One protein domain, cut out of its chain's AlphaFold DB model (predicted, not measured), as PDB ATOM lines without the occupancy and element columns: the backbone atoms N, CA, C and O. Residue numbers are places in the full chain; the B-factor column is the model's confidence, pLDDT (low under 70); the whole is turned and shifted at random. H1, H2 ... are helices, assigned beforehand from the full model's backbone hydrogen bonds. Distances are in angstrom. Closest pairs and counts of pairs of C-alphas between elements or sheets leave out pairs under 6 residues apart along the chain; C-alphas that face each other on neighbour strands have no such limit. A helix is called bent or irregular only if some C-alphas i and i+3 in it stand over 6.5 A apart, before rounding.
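AT A GLANCE: This is residues 39 to 142 of the 249 residues of an uncharacterized protein of Candidatus Glassbacteria bacterium GWA2_58_10 (UniProt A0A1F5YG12). Three long helices, H2, H3 and H4, pack side by side in an up-and-down bundle, and a fourth helix, H1, sticks out steeply from one end of it as an arm, its residues 39 to 50 standing free. The bundle and the arm together make a shape like an L, with the corner where H1 ends and H2 begins. The printed part has 104 residues with four named helices, in the order H1, H2, H3, H4, and no named strand; the class is all helix. The whole is loose, with a radius of gyration of the C-alphas of 16.6 A, and flat, spanning 47 by 42 by 16 A.

IN THESE COORDINATES: H2, the longest helix with 26 residues, holds residues 60 to 85 and measures 37.5 A from C-alpha 60 at (142.528, 223.178, 103.578) to C-alpha 85. H3 holds residues 89 to 113 and measures 37.2 A. It has a kink of 33 degrees near residue 98, and is neither bent nor irregular, but only just: C-alphas 98 and 101 are 6.4 A apart. H4 holds residues 117 to 140, 34.5 A long, and ends with C-alpha 140 at (114.870, 212.621, 119.676). H1 holds residues 39 to 58, 27.2 A long, and begins with C-alpha 39 at (148.865, 247.055, 122.607).

HOW THE PARTS SIT: H2, H3 and H4 form a bundle, up and down, each helix running against the one before it in the chain. H2 and H3 are a helical hairpin and touch at a shallow tilt of 9 degrees, opposite ways; their closest C-alphas are those of Ala 64 and Val 110, 5.6 A apart. H3 and H4 are a second helical hairpin and touch at a shallow tilt of 12 degrees, opposite ways, with the C-alphas of Leu 107 and Thr 127 closest at 6.0 A. H2 and H4 touch at a shallow tilt of 11 degrees and run the same way, with the C-alphas of Trp 61 and Glu 119 closest at 5.8 A. H1 is close to H2 but not clearly touching, at a steep tilt of 66 degrees; the closest C-alphas, of Thr 55 and Ala 63, are 6.6 A apart. H1 is also close to H3 but not clearly touching, about perpendicular at 76 degrees, with the C-alphas of Val 56 and Leu 113 closest at 6.4 A. H1 and H4 are apart. Every O i to N i+4 pair is within hydrogen-bond range in H1 and H4; in H2 21 of 22 are, and in H3 15 of 21.

THE WHOLE: The two C-alphas farthest apart are those of Thr 39 and Ser 89, at 50.5 A. Without residues 39 to 50, the body of 92 residues spans 45 by 25 by 16 A. The printed part has no cut, and the links H1 to H2, H2 to H3 and H3 to H4 are tight. The mean pLDDT of the printed part is 92.2, and no printed residue is under 70.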
ATOM      1  N   THR A  39     147.943 247.924 123.359       95.00
ATOM      2  CA  THR A  39     148.865 247.055 122.607       95.00
ATOM      3  C   THR A  39     148.610 245.573 122.849       95.00
ATOM      4  O   THR A  39     148.785 244.775 121.934       95.00
ATOM      5  N   GLU A  40     148.170 245.209 124.053       95.69
ATOM      6  CA  GLU A  40     147.803 243.836 124.409       95.69
ATOM      7  C   GLU A  40     146.591 243.374 123.593       95.69
ATOM      8  O   GLU A  40     146.692 242.411 122.835       95.69
ATOM      9  N   VAL A  41     145.496 244.138 123.637       92.31
ATOM     10  CA  VAL A  41     144.267 243.829 122.887       92.31
ATOM     11  C   VAL A  41     144.533 243.814 121.381       92.31
ATOM     12  O   VAL A  41     144.038 242.941 120.670       92.31
ATOM     13  N   MET A  42     145.340 244.751 120.870       92.12
ATOM     14  CA  MET A  42     145.749 244.728 119.463       92.12
ATOM     15  C   MET A  42     146.516 243.448 119.111       92.12
ATOM     16  O   MET A  42     146.265 242.871 118.054       92.12
ATOM     17  N   GLY A  43     147.425 242.992 119.978       95.56
ATOM     18  CA  GLY A  43     148.173 241.749 119.793       95.56
ATOM     19  C   GLY A  43     147.268 240.517 119.760       95.56
ATOM     20  O   GLY A  43     147.399 239.683 118.863       95.56
ATOM     21  N   GLU A  44     146.302 240.435 120.674       93.88
ATOM     22  CA  GLU A  44     145.306 239.357 120.708       93.88
ATOM     23  C   GLU A  44     144.449 239.331 119.437       93.88
ATOM     24  O   GLU A  44     144.300 238.286 118.795       93.88
ATOM     25  N   MET A  45     143.933 240.492 119.025       92.25
ATOM     26  CA  MET A  45     143.117 240.622 117.816       92.25
ATOM     27  C   MET A  45     143.918 240.288 116.555       92.25
ATOM     28  O   MET A  45     143.408 239.602 115.669       92.25
ATOM     29  N   ALA A  46     145.179 240.719 116.481       93.75
ATOM     30  CA  ALA A  46     146.075 240.375 115.382       93.75
ATOM     31  C   ALA A  46     146.335 238.863 115.320       93.75
ATOM     32  O   ALA A  46     146.263 238.280 114.238       93.75
ATOM     33  N   GLY A  47     146.572 238.214 116.465       95.19
ATOM     34  CA  GLY A  47     146.737 236.762 116.549       95.19
ATOM     35  C   GLY A  47     145.493 236.003 116.084       95.19
ATOM     36  O   GLY A  47     145.598 235.087 115.266       95.19
ATOM     37  N   LEU A  48     144.307 236.425 116.534       91.69
ATOM     38  CA  LEU A  48     143.030 235.839 116.123       91.69
ATOM     39  C   LEU A  48     142.783 235.994 114.614       91.69
ATOM     40  O   LEU A  48     142.418 235.025 113.944       91.69
ATOM     41  N   LEU A  49     143.008 237.192 114.069       91.56
ATOM     42  CA  LEU A  49     142.878 237.459 112.635       91.56
ATOM     43  C   LEU A  49     143.873 236.630 111.820       91.56
ATOM     44  O   LEU A  49     143.479 236.015 110.830       91.56
ATOM     45  N   ALA A  50     145.137 236.562 112.245       91.94
ATOM     46  CA  ALA A  50     146.166 235.778 111.572       91.94
ATOM     47  C   ALA A  50     145.820 234.283 111.549       91.94
ATOM     48  O   ALA A  50     145.920 233.652 110.497       91.94
ATOM     49  N   ALA A  51     145.348 233.732 112.672       88.06
ATOM     50  CA  ALA A  51     144.882 232.351 112.743       88.06
ATOM     51  C   ALA A  51     143.693 232.109 111.801       88.06
ATOM     52  O   ALA A  51     143.713 231.156 111.025       88.06
ATOM     53  N   GLY A  52     142.696 233.002 111.804       87.00
ATOM     54  CA  GLY A  52     141.535 232.907 110.918       87.00
ATOM     55  C   GLY A  52     141.909 232.949 109.434       87.00
ATOM     56  O   GLY A  52     141.464 232.098 108.663       87.00
ATOM     57  N   VAL A  53     142.771 233.892 109.035       87.94
ATOM     58  CA  VAL A  53     143.284 233.984 107.659       87.94
ATOM     59  C   VAL A  53     144.043 232.713 107.295       87.94
ATOM     60  O   VAL A  53     143.732 232.108 106.274       87.94
ATOM     61  N   TYR A  54     144.962 232.254 108.150       86.56
ATOM     62  CA  TYR A  54     145.723 231.028 107.915       86.56
ATOM     63  C   TYR A  54     144.814 229.804 107.742       86.56
ATOM     64  O   TYR A  54     145.024 229.002 106.833       86.56
ATOM     65  N   THR A  55     143.771 229.660 108.565       82.88
ATOM     66  CA  THR A  55     142.797 228.571 108.430       82.88
ATOM     67  C   THR A  55     142.099 228.607 107.073       82.88
ATOM     68  O   THR A  55     141.986 227.567 106.424       82.88
ATOM     69  N   VAL A  56     141.666 229.785 106.617       80.94
ATOM     70  CA  VAL A  56     140.949 229.932 105.342       80.94
ATOM     71  C   VAL A  56     141.875 229.739 104.139       80.94
ATOM     72  O   VAL A  56     141.470 229.119 103.158       80.94
ATOM     73  N   THR A  57     143.112 230.237 104.195       82.88
ATOM     74  CA  THR A  57     144.040 230.189 103.053       82.88
ATOM     75  C   THR A  57     144.846 228.898 102.984       82.88
ATOM     76  O   THR A  57     145.202 228.467 101.893       82.88
ATOM     77  N   ASN A  58     145.159 228.295 104.132       82.56
ATOM     78  CA  ASN A  58     146.157 227.230 104.244       82.56
ATOM     79  C   ASN A  58     145.670 226.002 105.029       82.56
ATOM     80  O   ASN A  58     146.279 224.938 104.938       82.56
ATOM     81  N   GLY A  59     144.578 226.117 105.792       75.50
ATOM     82  CA  GLY A  59     144.041 225.013 106.597       75.50
ATOM     83  C   GLY A  59     143.477 223.857 105.761       75.50
ATOM     84  O   GLY A  59     143.458 222.707 106.215       75.50
ATOM     85  N   GLY A  60     143.049 224.153 104.531       82.75
ATOM     86  CA  GLY A  60     142.528 223.178 103.578       82.75
ATOM     87  C   GLY A  60     141.368 222.344 104.131       82.75
ATOM     88  O   GLY A  60     140.685 222.703 105.094       82.75
ATOM     89  N   TRP A  61     141.149 221.176 103.531       86.06
ATOM     90  CA  TRP A  61     139.997 220.328 103.848       86.06
ATOM     91  C   TRP A  61     140.006 219.740 105.266       86.06
ATOM     92  O   TRP A  61     138.940 219.470 105.820       86.06
ATOM     93  N   LYS A  62     141.188 219.535 105.866       87.06
ATOM     94  CA  LYS A  62     141.307 219.000 107.232       87.06
ATOM     95  C   LYS A  62     140.787 220.009 108.248       87.06
ATOM     96  O   LYS A  62     139.882 219.674 109.010       87.06
ATOM     97  N   ALA A  63     141.272 221.251 108.179       88.88
ATOM     98  CA  ALA A  63     140.783 222.326 109.035       88.88
ATOM     99  C   ALA A  63     139.293 222.612 108.783       88.88
ATOM    100  O   ALA A  63     138.540 222.838 109.724       88.88
ATOM    101  N   ALA A  64     138.828 222.516 107.532       90.38
ATOM    102  CA  ALA A  64     137.402 222.612 107.213       90.38
ATOM    103  C   ALA A  64     136.571 221.503 107.888       90.38
ATOM    104  O   ALA A  64     135.468 221.746 108.380       90.38
ATOM    105  N   GLY A  65     137.109 220.283 107.938       93.00
ATOM    106  CA  GLY A  65     136.499 219.150 108.624       93.00
ATOM    107  C   GLY A  65     136.467 219.303 110.146       93.00
ATOM    108  O   GLY A  65     135.517 218.830 110.766       93.00
ATOM    109  N   GLU A  66     137.468 219.941 110.750       92.31
ATOM    110  CA  GLU A  66     137.485 220.300 112.177       92.31
ATOM    111  C   GLU A  66     136.480 221.420 112.470       92.31
ATOM    112  O   GLU A  66     135.668 221.305 113.388       92.31
ATOM    113  N   LEU A  67     136.444 222.452 111.625       91.94
ATOM    114  CA  LEU A  67     135.479 223.542 111.722       91.94
ATOM    115  C   LEU A  67     134.034 223.038 111.601       91.94
ATOM    116  O   LEU A  67     133.154 223.512 112.318       91.94
ATOM    117  N   ALA A  68     133.779 222.037 110.754       95.00
ATOM    118  CA  ALA A  68     132.468 221.399 110.661       95.00
ATOM    119  C   ALA A  68     132.026 220.757 111.991       95.00
ATOM    120  O   ALA A  68     130.847 220.839 112.334       95.00
ATOM    121  N   GLU A  69     132.946 220.160 112.757       96.50
ATOM    122  CA  GLU A  69     132.641 219.616 114.091       96.50
ATOM    123  C   GLU A  69     132.370 220.733 115.099       96.50
ATOM    124  O   GLU A  69     131.433 220.628 115.883       96.50
ATOM    125  N   VAL A  70     133.137 221.828 115.054       95.25
ATOM    126  CA  VAL A  70     132.886 223.008 115.901       95.25
ATOM    127  C   VAL A  70     131.490 223.575 115.633       95.25
ATOM    128  O   VAL A  70     130.731 223.820 116.571       95.25
ATOM    129  N   ILE A  71     131.112 223.721 114.358       95.62
ATOM    130  CA  ILE A  71     129.775 224.176 113.952       95.62
ATOM    131  C   ILE A  71     128.695 223.205 114.440       95.62
ATOM    132  O   ILE A  71     127.679 223.643 114.977       95.62
ATOM    133  N   TYR A  72     128.905 221.898 114.268       97.94
ATOM    134  CA  TYR A  72     127.972 220.869 114.726       97.94
ATOM    135  C   TYR A  72     127.790 220.891 116.249       97.94
ATOM    136  O   TYR A  72     126.659 220.880 116.722       97.94
ATOM    137  N   ASN A  73     128.878 220.985 117.016       97.69
ATOM    138  CA  ASN A  73     128.822 221.054 118.474       97.69
ATOM    139  C   ASN A  73     128.107 222.325 118.943       97.69
ATOM    140  O   ASN A  73     127.260 222.255 119.828       97.69
ATOM    141  N   GLY A  74     128.371 223.472 118.308       97.12
ATOM    142  CA  GLY A  74     127.630 224.706 118.577       97.12
ATOM    143  C   GLY A  74     126.128 224.565 118.300       97.12
ATOM    144  O   GLY A  74     125.310 224.985 119.114       97.12
ATOM    145  N   ALA A  75     125.756 223.915 117.192       97.25
ATOM    146  CA  ALA A  75     124.358 223.623 116.875       97.25
ATOM    147  C   ALA A  75     123.717 222.657 117.886       97.25
ATOM    148  O   ALA A  75     122.561 222.848 118.253       97.25
ATOM    149  N   LEU A  76     124.452 221.651 118.374       96.81
ATOM    150  CA  LEU A  76     123.976 220.767 119.440       96.81
ATOM    151  C   LEU A  76     123.735 221.521 120.748       96.81
ATOM    152  O   LEU A  76     122.712 221.290 121.381       96.81
ATOM    153  N   HIS A  77     124.643 222.410 121.150       96.25
ATOM    154  CA  HIS A  77     124.447 223.232 122.344       96.25
ATOM    155  C   HIS A  77     123.186 224.096 122.221       96.25
ATOM    156  O   HIS A  77     122.329 224.049 123.098       96.25
ATOM    157  N   GLU A  78     123.013 224.788 121.090       95.06
ATOM    158  CA  GLU A  78     121.811 225.592 120.836       95.06
ATOM    159  C   GLU A  78     120.534 224.728 120.808       95.06
ATOM    160  O   GLU A  78     119.492 225.141 121.318       95.06
ATOM    161  N   LEU A  79     120.607 223.509 120.262       95.62
ATOM    162  CA  LEU A  79     119.503 222.547 120.268       95.62
ATOM    163  C   LEU A  79     119.140 222.089 121.687       95.62
ATOM    164  O   LEU A  79     117.955 221.992 122.003       95.62
ATOM    165  N   VAL A  80     120.132 221.807 122.535       93.75
ATOM    166  CA  VAL A  80     119.923 221.400 123.933       93.75
ATOM    167  C   VAL A  80     119.269 222.529 124.725       93.75
ATOM    168  O   VAL A  80     118.258 222.292 125.389       93.75
ATOM    169  N   ASP A  81     119.779 223.755 124.600       93.00
ATOM    170  CA  ASP A  81     119.202 224.930 125.259       93.00
ATOM    171  C   ASP A  81     117.761 225.174 124.788       93.00
ATOM    172  O   ASP A  81     116.851 225.409 125.591       93.00
ATOM    173  N   MET A  82     117.517 225.045 123.480       92.56
ATOM    174  CA  MET A  82     116.181 225.144 122.898       92.56
ATOM    175  C   MET A  82     115.236 224.070 123.450       92.56
ATOM    176  O   MET A  82     114.113 224.405 123.831       92.56
ATOM    177  N   ALA A  83     115.672 222.807 123.501       92.12
ATOM    178  CA  ALA A  83     114.884 221.685 124.009       92.12
ATOM    179  C   ALA A  83     114.542 221.850 125.496       92.12
ATOM    180  O   ALA A  83     113.415 221.578 125.905       92.12
ATOM    181  N   ALA A  84     115.483 222.353 126.298       90.88
ATOM    182  CA  ALA A  84     115.254 222.645 127.711       90.88
ATOM    183  C   ALA A  84     114.245 223.792 127.914       90.88
ATOM    184  O   ALA A  84     113.428 223.746 128.839       90.88
ATOM    185  N   GLY A  85     114.285 224.811 127.047       88.56
ATOM    186  CA  GLY A  85     113.417 225.990 127.121       88.56
ATOM    187  C   GLY A  85     111.997 225.799 126.572       88.56
ATOM    188  O   GLY A  85     111.082 226.497 127.007       88.56
ATOM    189  N   HIS A  86     111.779 224.857 125.649       87.56
ATOM    190  CA  HIS A  86     110.496 224.672 124.956       87.56
ATOM    191  C   HIS A  86     109.880 223.313 125.285       87.56
ATOM    192  O   HIS A  86     110.056 222.338 124.560       87.56
ATOM    193  N   LYS A  87     109.110 223.261 126.377       85.00
ATOM    194  CA  LYS A  87     108.435 222.030 126.827       85.00
ATOM    195  C   LYS A  87     107.236 221.636 125.957       85.00
ATOM    196  O   LYS A  87     106.851 220.473 125.939       85.00
ATOM    197  N   GLU A  88     106.670 222.594 125.226       91.00
ATOM    198  CA  GLU A  88     105.539 222.391 124.320       91.00
ATOM    199  C   GLU A  88     106.015 222.060 122.902       91.00
ATOM    200  O   GLU A  88     106.841 222.779 122.329       91.00
ATOM    201  N   SER A  89     105.444 221.013 122.296       90.69
ATOM    202  CA  SER A  89     105.903 220.513 120.992       90.69
ATOM    203  C   SER A  89     105.779 221.551 119.875       90.69
ATOM    204  O   SER A  89     106.631 221.607 118.997       90.69
ATOM    205  N   GLN A  90     104.744 222.397 119.909       92.38
ATOM    206  CA  GLN A  90     104.551 223.441 118.903       92.38
ATOM    207  C   GLN A  90     105.666 224.490 118.944       92.38
ATOM    208  O   GLN A  90     106.244 224.797 117.907       92.38
ATOM    209  N   ALA A  91     105.975 225.033 120.124       91.19
ATOM    210  CA  ALA A  91     106.974 226.089 120.253       91.19
ATOM    211  C   ALA A  91     108.385 225.566 119.913       91.19
ATOM    212  O   ALA A  91     109.172 226.260 119.268       91.19
ATOM    213  N   TYR A  92     108.661 224.303 120.259       94.38
ATOM    214  CA  TYR A  92     109.859 223.587 119.823       94.38
ATOM    215  C   TYR A  92     109.925 223.453 118.293       94.38
ATOM    216  O   TYR A  92     110.915 223.844 117.676       94.38
ATOM    217  N   ASP A  93     108.859 222.940 117.669       94.19
ATOM    218  CA  ASP A  93     108.785 222.729 116.221       94.19
ATOM    219  C   ASP A  93     108.909 224.054 115.447       94.19
ATOM    220  O   ASP A  93     109.532 224.091 114.384       94.19
ATOM    221  N   GLU A  94     108.328 225.144 115.958       92.06
ATOM    222  CA  GLU A  94     108.454 226.491 115.390       92.06
ATOM    223  C   GLU A  94     109.908 226.963 115.378       92.06
ATOM    224  O   GLU A  94     110.440 227.311 114.320       92.06
ATOM    225  N   ARG A  95     110.583 226.900 116.533       92.50
ATOM    226  CA  ARG A  95     111.982 227.316 116.645       92.50
ATOM    227  C   ARG A  95     112.912 226.438 115.811       92.50
ATOM    228  O   ARG A  95     113.813 226.962 115.153       92.50
ATOM    229  N   LEU A  96     112.662 225.131 115.782       94.31
ATOM    230  CA  LEU A  96     113.450 224.179 115.007       94.31
ATOM    231  C   LEU A  96     113.362 224.447 113.498       94.31
ATOM    232  O   LEU A  96     114.376 224.364 112.808       94.31
ATOM    233  N   GLN A  97     112.185 224.812 112.979       92.44
ATOM    234  CA  GLN A  97     112.028 225.154 111.560       92.44
ATOM    235  C   GLN A  97     112.834 226.400 111.149       92.44
ATOM    236  O   GLN A  97     113.209 226.516 109.982       92.44
ATOM    237  N   TYR A  98     113.119 227.313 112.083       92.31
ATOM    238  CA  TYR A  98     114.028 228.439 111.858       92.31
ATOM    239  C   TYR A  98     115.502 228.020 111.960       92.31
ATOM    240  O   TYR A  98     116.298 228.339 111.076       92.31
ATOM    241  N   LEU A  99     115.875 227.297 113.021       94.25
ATOM    242  CA  LEU A  99     117.276 226.992 113.320       94.25
ATOM    243  C   LEU A  99     117.881 225.909 112.428       94.25
ATOM    244  O   LEU A  99     119.037 226.037 112.027       94.25
ATOM    245  N   MET A 100     117.119 224.874 112.067       95.31
ATOM    246  CA  MET A 100     117.649 223.757 111.282       95.31
ATOM    247  C   MET A 100     118.234 224.217 109.932       95.31
ATOM    248  O   MET A 100     119.400 223.915 109.674       95.31
ATOM    249  N   PRO A 101     117.536 225.030 109.107       93.06
ATOM    250  CA  PRO A 101     118.128 225.563 107.878       93.06
ATOM    251  C   PRO A 101     119.374 226.428 108.118       93.06
ATOM    252  O   PRO A 101     120.292 226.432 107.297       93.06
ATOM    253  N   VAL A 102     119.425 227.164 109.235       92.00
ATOM    254  CA  VAL A 102     120.583 227.994 109.601       92.00
ATOM    255  C   VAL A 102     121.791 227.114 109.918       92.00
ATOM    256  O   VAL A 102     122.874 227.346 109.379       92.00
ATOM    257  N   TRP A 103     121.619 226.084 110.749       95.44
ATOM    258  CA  TRP A 103     122.681 225.132 111.079       95.44
ATOM    259  C   TRP A 103     123.162 224.362 109.851       95.44
ATOM    260  O   TRP A 103     124.368 224.222 109.639       95.44
ATOM    261  N   GLU A 104     122.241 223.922 108.995       95.62
ATOM    262  CA  GLU A 104     122.586 223.235 107.753       95.62
ATOM    263  C   GLU A 104     123.385 224.128 106.801       95.62
ATOM    264  O   GLU A 104     124.392 223.667 106.260       95.62
ATOM    265  N   LYS A 105     122.994 225.401 106.640       91.88
ATOM    266  CA  LYS A 105     123.735 226.363 105.812       91.88
ATOM    267  C   LYS A 105     125.128 226.640 106.381       91.88
ATOM    268  O   LYS A 105     126.089 226.723 105.618       91.88
ATOM    269  N   ARG A 106     125.274 226.740 107.710       92.00
ATOM    270  CA  ARG A 106     126.593 226.874 108.362       92.00
ATOM    271  C   ARG A 106     127.483 225.668 108.046       92.00
ATOM    272  O   ARG A 106     128.628 225.857 107.649       92.00
ATOM    273  N   LEU A 107     126.953 224.446 108.135       95.19
ATOM    274  CA  LEU A 107     127.692 223.232 107.768       95.19
ATOM    275  C   LEU A 107     128.038 223.180 106.274       95.19
ATOM    276  O   LEU A 107     129.122 222.730 105.922       95.19
ATOM    277  N   ASP A 108     127.166 223.651 105.386       92.44
ATOM    278  CA  ASP A 108     127.492 223.716 103.955       92.44
ATOM    279  C   ASP A 108     128.561 224.764 103.642       92.44
ATOM    280  O   ASP A 108     129.360 224.568 102.730       92.44
ATOM    281  N   SER A 109     128.627 225.852 104.411       89.06
ATOM    282  CA  SER A 109     129.584 226.932 104.149       89.06
ATOM    283  C   SER A 109     131.047 226.480 104.218       89.06
ATOM    284  O   SER A 109     131.885 227.027 103.502       89.06
ATOM    285  N   VAL A 110     131.360 225.427 104.992       89.88
ATOM    286  CA  VAL A 110     132.734 224.902 105.079       89.88
ATOM    287  C   VAL A 110     133.210 224.252 103.780       89.88
ATOM    288  O   VAL A 110     134.413 224.117 103.579       89.88
ATOM    289  N   GLN A 111     132.298 223.896 102.864       88.69
ATOM    290  CA  GLN A 111     132.660 223.333 101.555       88.69
ATOM    291  C   GLN A 111     133.522 224.291 100.726       88.69
ATOM    292  O   GLN A 111     134.317 223.842  99.904       88.69
ATOM    293  N   ASN A 112     133.412 225.598 100.975       84.94
ATOM    294  CA  ASN A 112     134.197 226.621 100.286       84.94
ATOM    295  C   ASN A 112     135.700 226.557 100.612       84.94
ATOM    296  O   ASN A 112     136.495 227.163  99.902       84.94
ATOM    297  N   LEU A 113     136.095 225.811 101.650       86.00
ATOM    298  CA  LEU A 113     137.490 225.623 102.063       86.00
ATOM    299  C   LEU A 113     138.155 224.389 101.423       86.00
ATOM    300  O   LEU A 113     139.319 224.096 101.695       86.00
ATOM    301  N   ALA A 114     137.422 223.638 100.595       87.56
ATOM    302  CA  ALA A 114     137.947 222.485  99.871       87.56
ATOM    303  C   ALA A 114     138.363 222.873  98.441       87.56
ATOM    304  O   ALA A 114     137.534 223.233  97.591       87.56
ATOM    305  N   PHE A 115     139.660 222.758  98.154       85.81
ATOM    306  CA  PHE A 115     140.270 223.248  96.916       85.81
ATOM    307  C   PHE A 115     140.206 222.225  95.779       85.81
ATOM    308  O   PHE A 115     140.114 222.612  94.615       85.81
ATOM    309  N   THR A 116     140.179 220.927  96.094       88.94
ATOM    310  CA  THR A 116     140.094 219.849  95.093       88.94
ATOM    311  C   THR A 116     138.741 219.130  95.096       88.94
ATOM    312  O   THR A 116     137.988 219.152  96.070       88.94
ATOM    313  N   ALA A 117     138.420 218.437  93.998       89.62
ATOM    314  CA  ALA A 117     137.182 217.659  93.888       89.62
ATOM    315  C   ALA A 117     137.104 216.514  94.915       89.62
ATOM    316  O   ALA A 117     136.036 216.263  95.472       89.62
ATOM    317  N   LYS A 118     138.235 215.851  95.195       90.38
ATOM    318  CA  LYS A 118     138.318 214.790  96.208       90.38
ATOM    319  C   LYS A 118     138.014 215.341  97.601       90.38
ATOM    320  O   LYS A 118     137.152 214.812  98.289       90.38
ATOM    321  N   GLU A 119     138.663 216.444  97.964       91.06
ATOM    322  CA  GLU A 119     138.448 217.126  99.244       91.06
ATOM    323  C   GLU A 119     136.993 217.550  99.438       91.06
ATOM    324  O   GLU A 119     136.422 217.326 100.503       91.06
ATOM    325  N   ARG A 120     136.364 218.111  98.396       91.06
ATOM    326  CA  ARG A 120     134.933 218.444  98.425       91.06
ATOM    327  C   ARG A 120     134.074 217.203  98.628       91.06
ATOM    328  O   ARG A 120     133.101 217.266  99.369       91.06
ATOM    329  N   GLY A 121     134.424 216.083  97.991       92.31
ATOM    330  CA  GLY A 121     133.734 214.804  98.161       92.31
ATOM    331  C   GLY A 121     133.789 214.299  99.604       92.31
ATOM    332  O   GLY A 121     132.744 214.031 100.200       92.31
ATOM    333  N   ASP A 122     134.989 214.247 100.182       90.81
ATOM    334  CA  ASP A 122     135.215 213.803 101.561       90.81
ATOM    335  C   ASP A 122     134.489 214.720 102.561       90.81
ATOM    336  O   ASP A 122     133.740 214.260 103.433       90.81
ATOM    337  N   LEU A 123     134.631 216.037 102.390       93.56
ATOM    338  CA  LEU A 123     133.993 217.030 103.249       93.56
ATOM    339  C   LEU A 123     132.467 217.016 103.106       93.56
ATOM    340  O   LEU A 123     131.760 217.150 104.102       93.56
ATOM    341  N   SER A 124     131.933 216.811 101.901       94.50
ATOM    342  CA  SER A 124     130.492 216.643 101.660       94.50
ATOM    343  C   SER A 124     129.937 215.387 102.332       94.50
ATOM    344  O   SER A 124     128.822 215.400 102.860       94.50
ATOM    345  N   GLY A 125     130.702 214.291 102.338       95.25
ATOM    346  CA  GLY A 125     130.354 213.082 103.082       95.25
ATOM    347  C   GLY A 125     130.257 213.358 104.583       95.25
ATOM    348  O   GLY A 125     129.265 212.994 105.226       95.25
ATOM    349  N   LYS A 126     131.245 214.080 105.122       95.81
ATOM    350  CA  LYS A 126     131.282 214.479 106.531       95.81
ATOM    351  C   LYS A 126     130.120 215.400 106.911       95.81
ATOM    352  O   LYS A 126     129.374 215.070 107.834       95.81
ATOM    353  N   THR A 127     129.907 216.509 106.203       96.88
ATOM    354  CA  THR A 127     128.819 217.454 106.517       96.88
ATOM    355  C   THR A 127     127.449 216.798 106.405       96.88
ATOM    356  O   THR A 127     126.605 216.997 107.276       96.88
ATOM    357  N   ARG A 128     127.233 215.927 105.411       97.62
ATOM    358  CA  ARG A 128     126.003 215.131 105.293       97.62
ATOM    359  C   ARG A 128     125.781 214.231 106.510       97.62
ATOM    360  O   ARG A 128     124.651 214.123 106.980       97.62
ATOM    361  N   SER A 129     126.832 213.582 107.009       98.00
ATOM    362  CA  SER A 129     126.758 212.757 108.220       98.00
ATOM    363  C   SER A 129     126.385 213.592 109.452       98.00
ATOM    364  O   SER A 129     125.461 213.233 110.182       98.00
ATOM    365  N   LEU A 130     127.027 214.750 109.638       98.19
ATOM    366  CA  LEU A 130     126.737 215.664 110.748       98.19
ATOM    367  C   LEU A 130     125.299 216.195 110.703       98.19
ATOM    368  O   LEU A 130     124.610 216.160 111.718       98.19
ATOM    369  N   LYS A 131     124.800 216.587 109.525       98.25
ATOM    370  CA  LYS A 131     123.399 217.007 109.340       98.25
ATOM    371  C   LYS A 131     122.406 215.912 109.718       98.25
ATOM    372  O   LYS A 131     121.449 216.170 110.440       98.25
ATOM    373  N   LYS A 132     122.652 214.668 109.285       98.19
ATOM    374  CA  LYS A 132     121.807 213.519 109.653       98.19
ATOM    375  C   LYS A 132     121.780 213.291 111.163       98.19
ATOM    376  O   LYS A 132     120.711 213.057 111.717       98.19
ATOM    377  N   ARG A 133     122.940 213.372 111.824       97.94
ATOM    378  CA  ARG A 133     123.037 213.260 113.287       97.94
ATOM    379  C   ARG A 133     122.261 214.382 113.971       97.94
ATOM    380  O   ARG A 133     121.461 214.092 114.849       97.94
ATOM    381  N   LEU A 134     122.439 215.627 113.532       97.56
ATOM    382  CA  LEU A 134     121.734 216.787 114.082       97.56
ATOM    383  C   LEU A 134     120.211 216.640 113.957       97.56
ATOM    384  O   LEU A 134     119.496 216.849 114.931       97.56
ATOM    385  N   ALA A 135     119.718 216.212 112.792       97.19
ATOM    386  CA  ALA A 135     118.296 215.952 112.573       97.19
ATOM    387  C   ALA A 135     117.759 214.828 113.474       97.19
ATOM    388  O   ALA A 135     116.671 214.956 114.033       97.19
ATOM    389  N   LEU A 136     118.528 213.749 113.659       97.31
ATOM    390  CA  LEU A 136     118.163 212.665 114.569       97.31
ATOM    391  C   LEU A 136     118.089 213.152 116.022       97.31
ATOM    392  O   LEU A 136     117.125 212.836 116.716       97.31
ATOM    393  N   PHE A 137     119.063 213.947 116.475       96.31
ATOM    394  CA  PHE A 137     119.030 214.548 117.810       96.31
ATOM    395  C   PHE A 137     117.827 215.472 117.977       96.31
ATOM    396  O   PHE A 137     117.138 215.384 118.987       96.31
ATOM    397  N   ALA A 138     117.531 216.303 116.977       96.25
ATOM    398  CA  ALA A 138     116.391 217.208 117.017       96.25
ATOM    399  C   ALA A 138     115.047 216.470 117.082       96.25
ATOM    400  O   ALA A 138     114.153 216.908 117.799       96.25
ATOM    401  N   GLU A 139     114.903 215.344 116.381       94.81
ATOM    402  CA  GLU A 139     113.717 214.488 116.498       94.81
ATOM    403  C   GLU A 139     113.654 213.794 117.866       94.81
ATOM    404  O   GLU A 139     112.587 213.709 118.461       94.81
ATOM    405  N   THR A 140     114.794 213.333 118.387       94.38
ATOM    406  CA  THR A 140     114.870 212.621 119.676       94.38
ATOM    407  C   THR A 140     114.568 213.540 120.861       94.38
ATOM    408  O   THR A 140     113.886 213.140 121.797       94.38
ATOM    409  N   ALA A 141     115.064 214.778 120.819       93.50
ATOM    410  CA  ALA A 141     114.860 215.783 121.859       93.50
ATOM    411  C   ALA A 141     113.484 216.466 121.779       93.50
ATOM    412  O   ALA A 141     113.131 217.257 122.655       93.50
ATOM    413  N   ARG A 142     112.707 216.185 120.727       94.56
ATOM    414  CA  ARG A 142     111.408 216.805 120.493       94.56
ATOM    415  C   ARG A 142     110.401 216.385 121.576       94.56
ATOM    416  O   ARG A 142     110.186 215.186 121.767       94.56
TER     417      ARG A 142